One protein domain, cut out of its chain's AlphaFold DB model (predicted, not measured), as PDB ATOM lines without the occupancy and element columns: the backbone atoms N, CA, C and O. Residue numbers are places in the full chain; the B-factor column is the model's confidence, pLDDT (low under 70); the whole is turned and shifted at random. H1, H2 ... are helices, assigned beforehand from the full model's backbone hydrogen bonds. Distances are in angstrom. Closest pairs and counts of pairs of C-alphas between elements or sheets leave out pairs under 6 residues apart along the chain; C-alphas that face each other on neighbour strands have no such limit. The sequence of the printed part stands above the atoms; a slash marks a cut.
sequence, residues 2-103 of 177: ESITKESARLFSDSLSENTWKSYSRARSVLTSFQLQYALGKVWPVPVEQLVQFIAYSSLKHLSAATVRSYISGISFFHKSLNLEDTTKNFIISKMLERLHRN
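What this domain is: This is residues 2 to 103 of the 177 residues of an uncharacterized protein of Mytilus coruscus (UniProt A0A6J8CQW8). The longest helix, H2, crosses H4 at nearly a right angle on one side of a small bundle of three helices, H3, H4 and H5, whose centres make a triangle. Before H2 in the chain comes H1, joined to it by a tight link of 3 residues, and residues 2 to 11 of H1 stick out from the body as a free arm. The printed part has 102 residues with five named helices, H1 to H5 in order, no named strand, and the class all helix. It is compact, with a radius of gyration of the C-alphas of 14.7 A, and spans 48 by 27 by 24 A.

Where its parts are: H2 is residues 18 to 37, 28.3 A from first to last C-alpha, beginning at (-15.417, 44.652, -2.081). H4 is residues 65 to 81, 24.1 A. H3 is residues 48 to 60, 18.5 A, and H5 is residues 91 to 102, 17.1 A, with C-alpha 102 at (3.186, 67.822, -4.533). H1 is residues 2 to 14, 18.4 A, from C-alpha 2 at (-17.438, 28.217, 16.590).

How they stand to each other: H2, with residues 23 to 28 alone, touches H4, about perpendicular at 86 degrees; the closest C-alphas, of Tyr 24 and Gly 74, are 4.2 A apart. H2 and H3 only just touch, with 3 pairs of C-alphas within 8 A, the closest those of Phe 34 and Phe 54 at 7.1 A. H3, H4 and H5 form an up and down bundle, each running against the one before. H4 and H5 are a helical hairpin at 28 degrees, closest at the C-alphas of Ala 65 and His 101, 5.2 A. H3 touches H5, the C-alphas of Val 52 and Ile 93 being closest at 6.4 A. H1 is apart from the other four helices. In all five helices every O i to N i+4 pair is within hydrogen-bond range.

The domain as a whole: The C-alphas farthest apart, of Glu 2 and Asn 103, are 50.2 A apart. The printed part has no cut and no long link. Its mean pLDDT is 91.8, and no printed residue is under 70.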
ATOM      1  N   GLU A   2     -17.541  28.181  18.062       77.44
ATOM      2  CA  GLU A   2     -17.438  28.217  16.590       77.44
ATOM      3  C   GLU A   2     -18.384  29.220  15.894       77.44
ATOM      4  O   GLU A   2     -17.956  29.958  15.011       77.44
ATOM      5  N   SER A   3     -19.639  29.334  16.353       86.06
ATOM      6  CA  SER A   3     -20.612  30.309  15.823       86.06
ATOM      7  C   SER A   3     -20.172  31.772  16.016       86.06
ATOM      8  O   SER A   3     -20.290  32.584  15.103       86.06
ATOM      9  N   ILE A   4     -19.574  32.097  17.170       86.25
ATOM     10  CA  ILE A   4     -19.105  33.457  17.488       86.25
ATOM     11  C   ILE A   4     -17.894  33.823  16.623       86.25
ATOM     12  O   ILE A   4     -17.833  34.929  16.098       86.25
ATOM     13  N   THR A   5     -16.953  32.893  16.432       85.38
ATOM     14  CA  THR A   5     -15.775  33.106  15.574       85.38
ATOM     15  C   THR A   5     -16.160  33.276  14.105       85.38
ATOM     16  O   THR A   5     -15.567  34.080  13.388       85.38
ATOM     17  N   LYS A   6     -17.168  32.533  13.638       86.44
ATOM     18  CA  LYS A   6     -17.678  32.673  12.273       86.44
ATOM     19  C   LYS A   6     -18.364  34.023  12.069       86.44
ATOM     20  O   LYS A   6     -18.128  34.674  11.054       86.44
ATOM     21  N   GLU A   7     -19.172  34.455  13.034       88.88
ATOM     22  CA  GLU A   7     -19.858  35.743  12.947       88.88
ATOM     23  C   GLU A   7     -18.889  36.923  13.069       88.88
ATOM     24  O   GLU A   7     -19.004  37.884  12.315       88.88
ATOM     25  N   SER A   8     -17.871  36.842  13.932       85.12
ATOM     26  CA  SER A   8     -16.848  37.891  14.019       85.12
ATOM     27  C   SER A   8     -16.050  38.028  12.718       85.12
ATOM     28  O   SER A   8     -15.788  39.149  12.279       85.12
ATOM     29  N   ALA A   9     -15.728  36.913  12.055       83.44
ATOM     30  CA  ALA A   9     -15.085  36.925  10.744       83.44
ATOM     31  C   ALA A   9     -15.980  37.553   9.661       83.44
ATOM     32  O   ALA A   9     -15.485  38.335   8.851       83.44
ATOM     33  N   ARG A  10     -17.289  37.257   9.676       89.62
ATOM     34  CA  ARG A  10     -18.267  37.839   8.745       89.62
ATOM     35  C   ARG A  10     -18.416  39.347   8.942       89.62
ATOM     36  O   ARG A  10     -18.312  40.105   7.986       89.62
ATOM     37  N   LEU A  11     -18.597  39.803  10.180       89.75
ATOM     38  CA  LEU A  11     -18.705  41.234  10.482       89.75
ATOM     39  C   LEU A  11     -17.436  41.990  10.080       89.75
ATOM     40  O   LEU A  11     -17.502  43.104   9.562       89.75
ATOM     41  N   PHE A  12     -16.271  41.370  10.274       85.50
ATOM     42  CA  PHE A  12     -15.011  41.945   9.834       85.50
ATOM     43  C   PHE A  12     -14.909  42.018   8.303       85.50
ATOM     44  O   PHE A  12     -14.492  43.054   7.784       85.50
ATOM     45  N   SER A  13     -15.323  40.979   7.566       82.31
ATOM     46  CA  SER A  13     -15.326  41.018   6.096       82.31
ATOM     47  C   SER A  13     -16.318  42.036   5.535       82.31
ATOM     48  O   SER A  13     -15.978  42.754   4.598       82.31
ATOM     49  N   ASP A  14     -17.500  42.144   6.143       86.12
ATOM     50  CA  ASP A  14     -18.576  43.040   5.704       86.12
ATOM     51  C   ASP A  14     -18.269  44.515   6.029       86.12
ATOM     52  O   ASP A  14     -18.851  45.424   5.439       86.12
ATOM     53  N   SER A  15     -17.313  44.776   6.931       86.81
ATOM     54  CA  SER A  15     -16.877  46.136   7.286       86.81
ATOM     55  C   SER A  15     -16.162  46.881   6.149       86.81
ATOM     56  O   SER A  15     -16.016  48.104   6.203       86.81
ATOM     57  N   LEU A  16     -15.711  46.167   5.113       86.81
ATOM     58  CA  LEU A  16     -15.047  46.743   3.950       86.81
ATOM     59  C   LEU A  16     -15.853  46.509   2.680       86.81
ATOM     60  O   LEU A  16     -16.315  45.407   2.401       86.81
ATOM     61  N   SER A  17     -15.913  47.534   1.827       86.75
ATOM     62  CA  SER A  17     -16.418  47.337   0.471       86.75
ATOM     63  C   SER A  17     -15.528  46.354  -0.296       86.75
ATOM     64  O   SER A  17     -14.301  46.341  -0.137       86.75
ATOM     65  N   GLU A  18     -16.130  45.590  -1.208       86.69
ATOM     66  CA  GLU A  18     -15.417  44.652  -2.081       86.69
ATOM     67  C   GLU A  18     -14.266  45.336  -2.851       86.69
ATOM     68  O   GLU A  18     -13.180  44.779  -3.020       86.69
ATOM     69  N   ASN A  19     -14.475  46.590  -3.268       86.50
ATOM     70  CA  ASN A  19     -13.466  47.390  -3.961       86.50
ATOM     71  C   ASN A  19     -12.302  47.767  -3.035       86.50
ATOM     72  O   ASN A  19     -11.140  47.694  -3.445       86.50
ATOM     73  N   THR A  20     -12.593  48.128  -1.783       90.62
ATOM     74  CA  THR A  20     -11.567  48.417  -0.773       90.62
ATOM     75  C   THR A  20     -10.740  47.169  -0.482       90.62
ATOM     76  O   THR A  20      -9.510  47.235  -0.497       90.62
ATOM     77  N   TRP A  21     -11.393  46.013  -0.316       92.12
ATOM     78  CA  TRP A  21     -10.712  44.735  -0.108       92.12
ATOM     79  C   TRP A  21      -9.785  44.372  -1.272       92.12
ATOM     80  O   TRP A  21      -8.626  44.010  -1.055       92.12
ATOM     81  N   LYS A  22     -10.255  44.526  -2.518       92.19
ATOM     82  CA  LYS A  22      -9.440  44.310  -3.726       92.19
ATOM     83  C   LYS A  22      -8.233  45.246  -3.767       92.19
ATOM     84  O   LYS A  22      -7.122  44.789  -4.037       92.19
ATOM     85  N   SER A  23      -8.422  46.531  -3.460       93.62
ATOM     86  CA  SER A  23      -7.335  47.519  -3.420       93.62
ATOM     87  C   SER A  23      -6.281  47.173  -2.361       93.62
ATOM     88  O   SER A  23      -5.081  47.168  -2.647       93.62
ATOM     89  N   TYR A  24      -6.708  46.805  -1.151       95.00
ATOM     90  CA  TYR A  24      -5.798  46.440  -0.063       95.00
ATOM     91  C   TYR A  24      -5.079  45.123  -0.348       95.00
ATOM     92  O   TYR A  24      -3.857  45.049  -0.235       95.00
ATOM     93  N   SER A  25      -5.798  44.107  -0.822       94.00
ATOM     94  CA  SER A  25      -5.200  42.841  -1.258       94.00
ATOM     95  C   SER A  25      -4.153  43.072  -2.347       94.00
ATOM     96  O   SER A  25      -3.051  42.526  -2.279       94.00
ATOM     97  N   ARG A  26      -4.442  43.965  -3.304       95.81
ATOM     98  CA  ARG A  26      -3.479  44.367  -4.333       95.81
ATOM     99  C   ARG A  26      -2.245  45.034  -3.732       95.81
ATOM    100  O   ARG A  26      -1.142  44.702  -4.159       95.81
ATOM    101  N   ALA A  27      -2.405  45.918  -2.748       95.81
ATOM    102  CA  ALA A  27      -1.283  46.531  -2.039       95.81
ATOM    103  C   ALA A  27      -0.343  45.472  -1.447       95.81
ATOM    104  O   ALA A  27       0.868  45.522  -1.665       95.81
ATOM    105  N   ARG A  28      -0.908  44.457  -0.777       94.62
ATOM    106  CA  ARG A  28      -0.148  43.338  -0.203       94.62
ATOM    107  C   ARG A  28       0.573  42.519  -1.270       94.62
ATOM    108  O   ARG A  28       1.738  42.170  -1.080       94.62
ATOM    109  N   SER A  29      -0.080  42.231  -2.397       95.19
ATOM    110  CA  SER A  29       0.563  41.533  -3.516       95.19
ATOM    111  C   SER A  29       1.738  42.333  -4.079       95.19
ATOM    112  O   SER A  29       2.812  41.772  -4.266       95.19
ATOM    113  N   VAL A  30       1.565  43.641  -4.305       95.75
ATOM    114  CA  VAL A  30       2.619  44.510  -4.854       95.75
ATOM    115  C   VAL A  30       3.795  44.636  -3.884       95.75
ATOM    116  O   VAL A  30       4.941  44.536  -4.316       95.75
ATOM    117  N   LEU A  31       3.529  44.772  -2.581       95.62
ATOM    118  CA  LEU A  31       4.565  44.745  -1.547       95.62
ATOM    119  C   LEU A  31       5.334  43.416  -1.555       95.62
ATOM    120  O   LEU A  31       6.559  43.415  -1.519       95.62
ATOM    121  N   THR A  32       4.624  42.290  -1.654       94.25
ATOM    122  CA  THR A  32       5.245  40.957  -1.692       94.25
ATOM    123  C   THR A  32       6.134  40.792  -2.928       94.25
ATOM    124  O   THR A  32       7.228  40.241  -2.827       94.25
ATOM    125  N   SER A  33       5.691  41.282  -4.091       93.94
ATOM    126  CA  SER A  33       6.497  41.289  -5.317       93.94
ATOM    127  C   SER A  33       7.735  42.174  -5.183       93.94
ATOM    128  O   SER A  33       8.807  41.765  -5.614       93.94
ATOM    129  N   PHE A  34       7.607  43.349  -4.563       95.44
ATOM    130  CA  PHE A  34       8.741  44.220  -4.251       95.44
ATOM    131  C   PHE A  34       9.743  43.514  -3.325       95.44
ATOM    132  O   PHE A  34      10.919  43.428  -3.660       95.44
ATOM    133  N   GLN A  35       9.282  42.935  -2.214       94.50
ATOM    134  CA  GLN A  35      10.154  42.223  -1.278       94.50
ATOM    135  C   GLN A  35      10.900  41.075  -1.966       94.50
ATOM    136  O   GLN A  35      12.111  40.954  -1.819       94.50
ATOM    137  N   LEU A  36      10.199  40.288  -2.788       93.19
ATOM    138  CA  LEU A  36      10.812  39.211  -3.562       93.19
ATOM    139  C   LEU A  36      11.856  39.734  -4.561       93.19
ATOM    140  O   LEU A  36      12.934  39.159  -4.672       93.19
ATOM    141  N   GLN A  37      11.551  40.825  -5.267       94.06
ATOM    142  CA  GLN A  37      12.430  41.413  -6.280       94.06
ATOM    143  C   GLN A  37      13.762  41.909  -5.693       94.06
ATOM    144  O   GLN A  37      14.789  41.805  -6.354       94.06
ATOM    145  N   TYR A  38      13.748  42.435  -4.468       92.62
ATOM    146  CA  TYR A  38      14.936  42.972  -3.794       92.62
ATOM    147  C   TYR A  38      15.508  42.020  -2.731       92.62
ATOM    148  O   TYR A  38      16.285  42.453  -1.885       92.62
ATOM    149  N   ALA A  39      15.120  40.737  -2.764       91.31
ATOM    150  CA  ALA A  39      15.534  39.711  -1.800       91.31
ATOM    151  C   ALA A  39      15.334  40.122  -0.324       91.31
ATOM    152  O   ALA A  39      16.079  39.713   0.566       91.31
ATOM    153  N   LEU A  40      14.306  40.930  -0.058       89.44
ATOM    154  CA  LEU A  40      13.918  41.339   1.283       89.44
ATOM    155  C   LEU A  40      13.084  40.233   1.937       89.44
ATOM    156  O   LEU A  40      12.226  39.610   1.306       89.44
ATOM    157  N   GLY A  41      13.294  40.021   3.236       86.44
ATOM    158  CA  GLY A  41      12.469  39.104   4.017       86.44
ATOM    159  C   GLY A  41      11.000  39.544   4.035       86.44
ATOM    160  O   GLY A  41      10.704  40.728   4.211       86.44
ATOM    161  N   LYS A  42      10.075  38.583   3.902       86.00
ATOM    162  CA  LYS A  42       8.621  38.794   4.038       86.00
ATOM    163  C   LYS A  42       8.231  38.968   5.511       86.00
ATOM    164  O   LYS A  42       7.585  38.103   6.097       86.00
ATOM    165  N   VAL A  43       8.666  40.069   6.111       87.25
ATOM    166  CA  VAL A  43       8.449  40.365   7.532       87.25
ATOM    167  C   VAL A  43       7.163  41.170   7.716       87.25
ATOM    168  O   VAL A  43       6.879  42.086   6.942       87.25
ATOM    169  N   TRP A  44       6.398  40.806   8.747       89.44
ATOM    170  CA  TRP A  44       5.219  41.522   9.230       89.44
ATOM    171  C   TRP A  44       5.351  41.717  10.753       89.44
ATOM    172  O   TRP A  44       5.615  40.729  11.437       89.44
ATOM    173  N   PRO A  45       5.176  42.938  11.297       92.19
ATOM    174  CA  PRO A  45       4.883  44.188  10.592       92.19
ATOM    175  C   PRO A  45       6.036  44.616   9.678       92.19
ATOM    176  O   PRO A  45       7.195  44.272   9.900       92.19
ATOM    177  N   VAL A  46       5.705  45.342   8.612       94.88
ATOM    178  CA  VAL A  46       6.700  45.794   7.636       94.88
ATOM    179  C   VAL A  46       7.600  46.843   8.302       94.88
ATOM    180  O   VAL A  46       7.077  47.853   8.784       94.88
ATOM    181  N   PRO A  47       8.932  46.666   8.340       95.00
ATOM    182  CA  PRO A  47       9.827  47.650   8.943       95.00
ATOM    183  C   PRO A  47       9.751  49.009   8.239       95.00
ATOM    184  O   PRO A  47       9.544  49.080   7.025       95.00
ATOM    185  N   VAL A  48       9.987  50.094   8.986       96.31
ATOM    186  CA  VAL A  48       9.964  51.468   8.445       96.31
ATOM    187  C   VAL A  48      10.907  51.614   7.249       96.31
ATOM    188  O   VAL A  48      10.532  52.212   6.245       96.31
ATOM    189  N   GLU A  49      12.096  51.013   7.310       95.06
ATOM    190  CA  GLU A  49      13.065  51.033   6.212       95.06
ATOM    191  C   GLU A  49      12.505  50.408   4.923       95.06
ATOM    192  O   GLU A  49      12.585  51.014   3.853       95.06
ATOM    193  N   GLN A  50      11.855  49.243   5.020       95.62
ATOM    194  CA  GLN A  50      11.237  48.598   3.859       95.62
ATOM    195  C   GLN A  50      10.067  49.420   3.308       95.62
ATOM    196  O   GLN A  50       9.872  49.463   2.096       95.62
ATOM    197  N   LEU A  51       9.302  50.108   4.164       96.75
ATOM    198  CA  LEU A  51       8.238  51.016   3.721       96.75
ATOM    199  C   LEU A  51       8.797  52.239   2.980       96.75
ATOM    200  O   LEU A  51       8.250  52.631   1.949       96.75
ATOM    201  N   VAL A  52       9.905  52.814   3.457       96.81
ATOM    202  CA  VAL A  52      10.623  53.904   2.773       96.81
ATOM    203  C   VAL A  52      11.088  53.449   1.389       96.81
ATOM    204  O   VAL A  52      10.798  54.108   0.386       96.81
ATOM    205  N   GLN A  53      11.741  52.287   1.310       96.12
ATOM    206  CA  GLN A  53      12.195  51.702   0.046       96.12
ATOM    207  C   GLN A  53      11.017  51.376  -0.885       96.12
ATOM    208  O   GLN A  53      11.090  51.632  -2.085       96.12
ATOM    209  N   PHE A  54       9.900  50.888  -0.344       96.81
ATOM    210  CA  PHE A  54       8.689  50.594  -1.106       96.81
ATOM    211  C   PHE A  54       8.057  51.851  -1.722       96.81
ATOM    212  O   PHE A  54       7.614  51.827  -2.876       96.81
ATOM    213  N   ILE A  55       8.034  52.973  -0.993       96.00
ATOM    214  CA  ILE A  55       7.550  54.257  -1.524       96.00
ATOM    215  C   ILE A  55       8.488  54.761  -2.624       96.00
ATOM    216  O   ILE A  55       8.012  55.199  -3.674       96.00
ATOM    217  N   ALA A  56       9.805  54.653  -2.428       94.88
ATOM    218  CA  ALA A  56      10.788  55.008  -3.450       94.88
ATOM    219  C   ALA A  56      10.622  54.151  -4.720       94.88
ATOM    220  O   ALA A  56      10.503  54.694  -5.817       94.88
ATOM    221  N   TYR A  57      10.502  52.830  -4.572       95.25
ATOM    222  CA  TYR A  57      10.199  51.894  -5.659       95.25
ATOM    223  C   TYR A  57       8.915  52.268  -6.407       95.25
ATOM    224  O   TYR A  57       8.889  52.314  -7.637       95.25
ATOM    225  N   SER A  58       7.853  52.587  -5.668       93.75
ATOM    226  CA  SER A  58       6.568  52.989  -6.244       93.75
ATOM    227  C   SER A  58       6.679  54.289  -7.045       93.75
ATOM    228  O   SER A  58       6.078  54.408  -8.114       93.75
ATOM    229  N   SER A  59       7.485  55.240  -6.563       91.88
ATOM    230  CA  SER A  59       7.782  56.486  -7.272       91.88
ATOM    231  C   SER A  59       8.573  56.242  -8.558       91.88
ATOM    232  O   SER A  59       8.267  56.858  -9.576       91.88
ATOM    233  N   LEU A  60       9.560  55.338  -8.538       91.94
ATOM    234  CA  LEU A  60      10.334  54.957  -9.727       91.94
ATOM    235  C   LEU A  60       9.472  54.243 -10.776       91.94
ATOM    236  O   LEU A  60       9.727  54.360 -11.967       91.94
ATOM    237  N   LYS A  61       8.411  53.551 -10.348       90.88
ATOM    238  CA  LYS A  61       7.387  52.980 -11.236       90.88
ATOM    239  C   LYS A  61       6.331  53.983 -11.708       90.88
ATOM    240  O   LYS A  61       5.342  53.571 -12.309       90.88
ATOM    241  N   HIS A  62       6.515  55.274 -11.429       89.69
ATOM    242  CA  HIS A  62       5.592  56.346 -11.803       89.69
ATOM    243  C   HIS A  62       4.151  56.127 -11.308       89.69
ATOM    244  O   HIS A  62       3.191  56.580 -11.933       89.69
ATOM    245  N   LEU A  63       3.980  55.440 -10.172       91.06
ATOM    246  CA  LEU A  63       2.663  55.297  -9.561       91.06
ATOM    247  C   LEU A  63       2.182  56.645  -9.016       91.06
ATOM    248  O   LEU A  63       2.953  57.423  -8.451       91.06
ATOM    249  N   SER A  64       0.881  56.910  -9.152       90.25
ATOM    250  CA  SER A  64       0.290  58.146  -8.638       90.25
ATOM    251  C   SER A  64       0.380  58.219  -7.109       90.25
ATOM    252  O   SER A  64       0.282  57.202  -6.414       90.25
ATOM    253  N   ALA A  65       0.473  59.434  -6.564       91.62
ATOM    254  CA  ALA A  65       0.477  59.649  -5.118       91.62
ATOM    255  C   ALA A  65      -0.756  59.045  -4.421       91.62
ATOM    256  O   ALA A  65      -0.653  58.533  -3.307       91.62
ATOM    257  N   ALA A  66      -1.919  59.076  -5.080       91.44
ATOM    258  CA  ALA A  66      -3.148  58.470  -4.575       91.44
ATOM    259  C   ALA A  66      -3.034  56.939  -4.492       91.44
ATOM    260  O   ALA A  66      -3.396  56.349  -3.475       91.44
ATOM    261  N   THR A  67      -2.462  56.301  -5.518       93.94
ATOM    262  CA  THR A  67      -2.220  54.852  -5.537       93.94
ATOM    263  C   THR A  67      -1.278  54.437  -4.412       93.94
ATOM    264  O   THR A  67      -1.593  53.515  -3.663       93.94
ATOM    265  N   VAL A  68      -0.154  55.140  -4.244       95.12
ATOM    266  CA  VAL A  68       0.823  54.820  -3.192       95.12
ATOM    267  C   VAL A  68       0.210  54.995  -1.806       95.12
ATOM    268  O   VAL A  68       0.353  54.113  -0.965       95.12
ATOM    269  N   ARG A  69      -0.557  56.068  -1.569       95.19
ATOM    270  CA  ARG A  69      -1.309  56.225  -0.313       95.19
ATOM    271  C   ARG A  69      -2.298  55.093  -0.081       95.19
ATOM    272  O   ARG A  69      -2.340  54.568   1.023       95.19
ATOM    273  N   SER A  70      -3.049  54.688  -1.105       95.62
ATOM    274  CA  SER A  70      -3.965  53.549  -1.002       95.62
ATOM    275  C   SER A  70      -3.225  52.263  -0.636       95.62
ATOM    276  O   SER A  70      -3.749  51.459   0.133       95.62
ATOM    277  N   TYR A  71      -2.004  52.067  -1.145       96.94
ATOM    278  CA  TYR A  71      -1.181  50.923  -0.764       96.94
ATOM    279  C   TYR A  71      -0.722  50.996   0.690       96.94
ATOM    280  O   TYR A  71      -0.874  50.016   1.416       96.94
ATOM    281  N   ILE A  72      -0.235  52.154   1.142       97.25
ATOM    282  CA  ILE A  72       0.155  52.358   2.542       97.25
ATOM    283  C   ILE A  72      -1.043  52.172   3.487       97.25
ATOM    284  O   ILE A  72      -0.909  51.493   4.503       97.25
ATOM    285  N   SER A  73      -2.231  52.667   3.129       96.31
ATOM    286  CA  SER A  73      -3.467  52.429   3.885       96.31
ATOM    287  C   SER A  73      -3.838  50.946   3.949       96.31
ATOM    288  O   SER A  73      -4.228  50.466   5.011       96.31
ATOM    289  N   GLY A  74      -3.677  50.202   2.850       96.06
ATOM    290  CA  GLY A  74      -3.902  48.755   2.837       96.06
ATOM    291  C   GLY A  74      -2.923  47.993   3.730       96.06
ATOM    292  O   GLY A  74      -3.325  47.089   4.455       96.06
ATOM    293  N   ILE A  75      -1.649  48.392   3.747       96.50
ATOM    294  CA  ILE A  75      -0.637  47.810   4.644       96.50
ATOM    295  C   ILE A  75      -0.966  48.125   6.112       96.50
ATOM    296  O   ILE A  75      -0.972  47.217   6.941       96.50
ATOM    297  N   SER A  76      -1.321  49.378   6.422       96.12
ATOM    298  CA  SER A  76      -1.787  49.807   7.753       96.12
ATOM    299  C   SER A  76      -3.003  49.002   8.218       96.12
ATOM    300  O   SER A  76      -3.078  48.590   9.376       96.12
ATOM    301  N   PHE A  77      -3.951  48.749   7.311       94.81
ATOM    302  CA  PHE A  77      -5.109  47.905   7.586       94.81
ATOM    303  C   PHE A  77      -4.681  46.488   7.980       94.81
ATOM    304  O   PHE A  77      -5.133  45.997   9.010       94.81
ATOM    305  N   PHE A  78      -3.765  45.858   7.233       93.69
ATOM    306  CA  PHE A  78      -3.285  44.520   7.580       93.69
ATOM    307  C   PHE A  78      -2.533  44.483   8.915       93.69
ATOM    308  O   PHE A  78      -2.758  43.555   9.690       93.69
ATOM    309  N   HIS A  79      -1.714  45.497   9.229       94.75
ATOM    310  CA  HIS A  79      -1.082  45.613  10.550       94.75
ATOM    311  C   HIS A  79      -2.131  45.610  11.664       94.75
ATOM    312  O   HIS A  79      -2.081  44.767  12.555       94.75
ATOM    313  N   LYS A  80      -3.139  46.482  11.562       92.94
ATOM    314  CA  LYS A  80      -4.206  46.593  12.567       92.94
ATOM    315  C   LYS A  80      -5.062  45.336  12.658       92.94
ATOM    316  O   LYS A  80      -5.380  44.907  13.759       92.94
ATOM    317  N   SER A  81      -5.396  44.718  11.524       90.12
ATOM    318  CA  SER A  81      -6.197  43.487  11.492       90.12
ATOM    319  C   SER A  81      -5.506  42.306  12.174       90.12
ATOM    320  O   SER A  81      -6.173  41.407  12.669       90.12
ATOM    321  N   LEU A  82      -4.170  42.322  12.212       90.19
ATOM    322  CA  LEU A  82      -3.342  41.310  12.865       90.19
ATOM    323  C   LEU A  82      -2.885  41.747  14.266       90.19
ATOM    324  O   LEU A  82      -2.063  41.065  14.872       90.19
ATOM    325  N   ASN A  83      -3.402  42.872  14.771       91.19
ATOM    326  CA  ASN A  83      -3.020  43.468  16.050       91.19
ATOM    327  C   ASN A  83      -1.501  43.733  16.174       91.19
ATOM    328  O   ASN A  83      -0.906  43.545  17.233       91.19
ATOM    329  N   LEU A  84      -0.871  44.146  15.070       92.75
ATOM    330  CA  LEU A  84       0.546  44.503  14.984       92.75
ATOM    331  C   LEU A  84       0.736  46.022  15.071       92.75
ATOM    332  O   LEU A  84      -0.165  46.799  14.744       92.75
ATOM    333  N   GLU A  85       1.942  46.451  15.448       91.69
ATOM    334  CA  GLU A  85       2.315  47.867  15.445       91.69
ATOM    335  C   GLU A  85       2.226  48.468  14.030       91.69
ATOM    336  O   GLU A  85       2.734  47.915  13.050       91.69
ATOM    337  N   ASP A  86       1.584  49.632  13.921       93.19
ATOM    338  CA  ASP A  86       1.385  50.311  12.645       93.19
ATOM    339  C   ASP A  86       2.565  51.231  12.290       93.19
ATOM    340  O   ASP A  86       2.507  52.455  12.433       93.19
ATOM    341  N   THR A  87       3.625  50.634  11.746       95.06
ATOM    342  CA  THR A  87       4.836  51.335  11.278       95.06
ATOM    343  C   THR A  87       4.585  52.320  10.126       95.06
ATOM    344  O   THR A  87       5.425  53.179   9.847       95.06
ATOM    345  N   THR A  88       3.422  52.256   9.464       95.19
ATOM    346  CA  THR A  88       3.079  53.135   8.331       95.19
ATOM    347  C   THR A  88       2.855  54.590   8.732       95.19
ATOM    348  O   THR A  88       2.945  55.482   7.889       95.19
ATOM    349  N   LYS A  89       2.590  54.845  10.017       92.50
ATOM    350  CA  LYS A  89       2.378  56.190  10.566       92.50
ATOM    351  C   LYS A  89       3.672  56.895  10.976       92.50
ATOM    352  O   LYS A  89       3.616  57.980  11.547       92.50
ATOM    353  N   ASN A  90       4.830  56.290  10.720       95.88
ATOM    354  CA  ASN A  90       6.114  56.894  11.039       95.88
ATOM    355  C   ASN A  90       6.292  58.247  10.316       95.88
ATOM    356  O   ASN A  90       5.923  58.394   9.149       95.88
ATOM    357  N   PHE A  91       6.909  59.216  10.999       95.31
ATOM    358  CA  PHE A  91       7.141  60.572  10.489       95.31
ATOM    359  C   PHE A  91       7.776  60.603   9.088       95.31
ATOM    360  O   PHE A  91       7.352  61.385   8.234       95.31
ATOM    361  N   ILE A  92       8.754  59.729   8.824       96.38
ATOM    362  CA  ILE A  92       9.446  59.670   7.529       96.38
ATOM    363  C   ILE A  92       8.467  59.264   6.420       96.38
ATOM    364  O   ILE A  92       8.454  59.877   5.351       96.38
ATOM    365  N   ILE A  93       7.597  58.288   6.688       96.19
ATOM    366  CA  ILE A  93       6.578  57.821   5.740       96.19
ATOM    367  C   ILE A  93       5.607  58.952   5.405       96.19
ATOM    368  O   ILE A  93       5.364  59.226   4.226       96.19
ATOM    369  N   SER A  94       5.119  59.670   6.418       94.50
ATOM    370  CA  SER A  94       4.254  60.837   6.219       94.50
ATOM    371  C   SER A  94       4.924  61.893   5.336       94.50
ATOM    372  O   SER A  94       4.320  62.353   4.364       94.50
ATOM    373  N   LYS A  95       6.199  62.214   5.591       94.75
ATOM    374  CA  LYS A  95       6.954  63.200   4.800       94.75
ATOM    375  C   LYS A  95       7.177  62.768   3.351       94.75
ATOM    376  O   LYS A  95       7.059  63.592   2.441       94.75
ATOM    377  N   MET A  96       7.447  61.488   3.104       94.75
ATOM    378  CA  MET A  96       7.590  60.975   1.738       94.75
ATOM    379  C   MET A  96       6.273  61.043   0.958       94.75
ATOM    380  O   MET A  96       6.266  61.468  -0.200       94.75
ATOM    381  N   LEU A  97       5.153  60.682   1.591       93.75
ATOM    382  CA  LEU A  97       3.829  60.753   0.967       93.75
ATOM    383  C   LEU A  97       3.393  62.200   0.691       93.75
ATOM    384  O   LEU A  97       2.794  62.471  -0.352       93.75
ATOM    385  N   GLU A  98       3.711  63.140   1.589       91.56
ATOM    386  CA  GLU A  98       3.519  64.578   1.361       91.56
ATOM    387  C   GLU A  98       4.274  65.051   0.115       91.56
ATOM    388  O   GLU A  98       3.692  65.722  -0.742       91.56
ATOM    389  N   ARG A  99       5.552  64.677  -0.022       89.44
ATOM    390  CA  ARG A  99       6.366  65.062  -1.180       89.44
ATOM    391  C   ARG A  99       5.834  64.465  -2.480       89.44
ATOM    392  O   ARG A  99       5.738  65.186  -3.469       89.44
ATOM    393  N   LEU A 100       5.445  63.190  -2.470       87.06
ATOM    394  CA  LEU A 100       4.893  62.514  -3.647       87.06
ATOM    395  C   LEU A 100       3.613  63.198  -4.155       87.06
ATOM    396  O   LEU A 100       3.378  63.280  -5.354       87.06
ATOM    397  N   HIS A 101       2.800  63.740  -3.249       83.06
ATOM    398  CA  HIS A 101       1.576  64.454  -3.605       83.06
ATOM    399  C   HIS A 101       1.789  65.813  -4.255       83.06
ATOM    400  O   HIS A 101       0.937  66.236  -5.024       83.06
ATOM    401  N   ARG A 102       2.892  66.504  -3.947       81.62
ATOM    402  CA  ARG A 102       3.186  67.822  -4.533       81.62
ATOM    403  C   ARG A 102       3.568  67.744  -6.008       81.62
ATOM    404  O   ARG A 102       3.424  68.736  -6.708       81.62
ATOM    405  N   ASN A 103       3.992  66.570  -6.470       71.19
ATOM    406  CA  ASN A 103       4.299  66.298  -7.870       71.19
ATOM    407  C   ASN A 103       3.344  65.224  -8.412       71.19
ATOM    408  O   ASN A 103       3.790  64.116  -8.728       71.19
TER     409      ASN A 103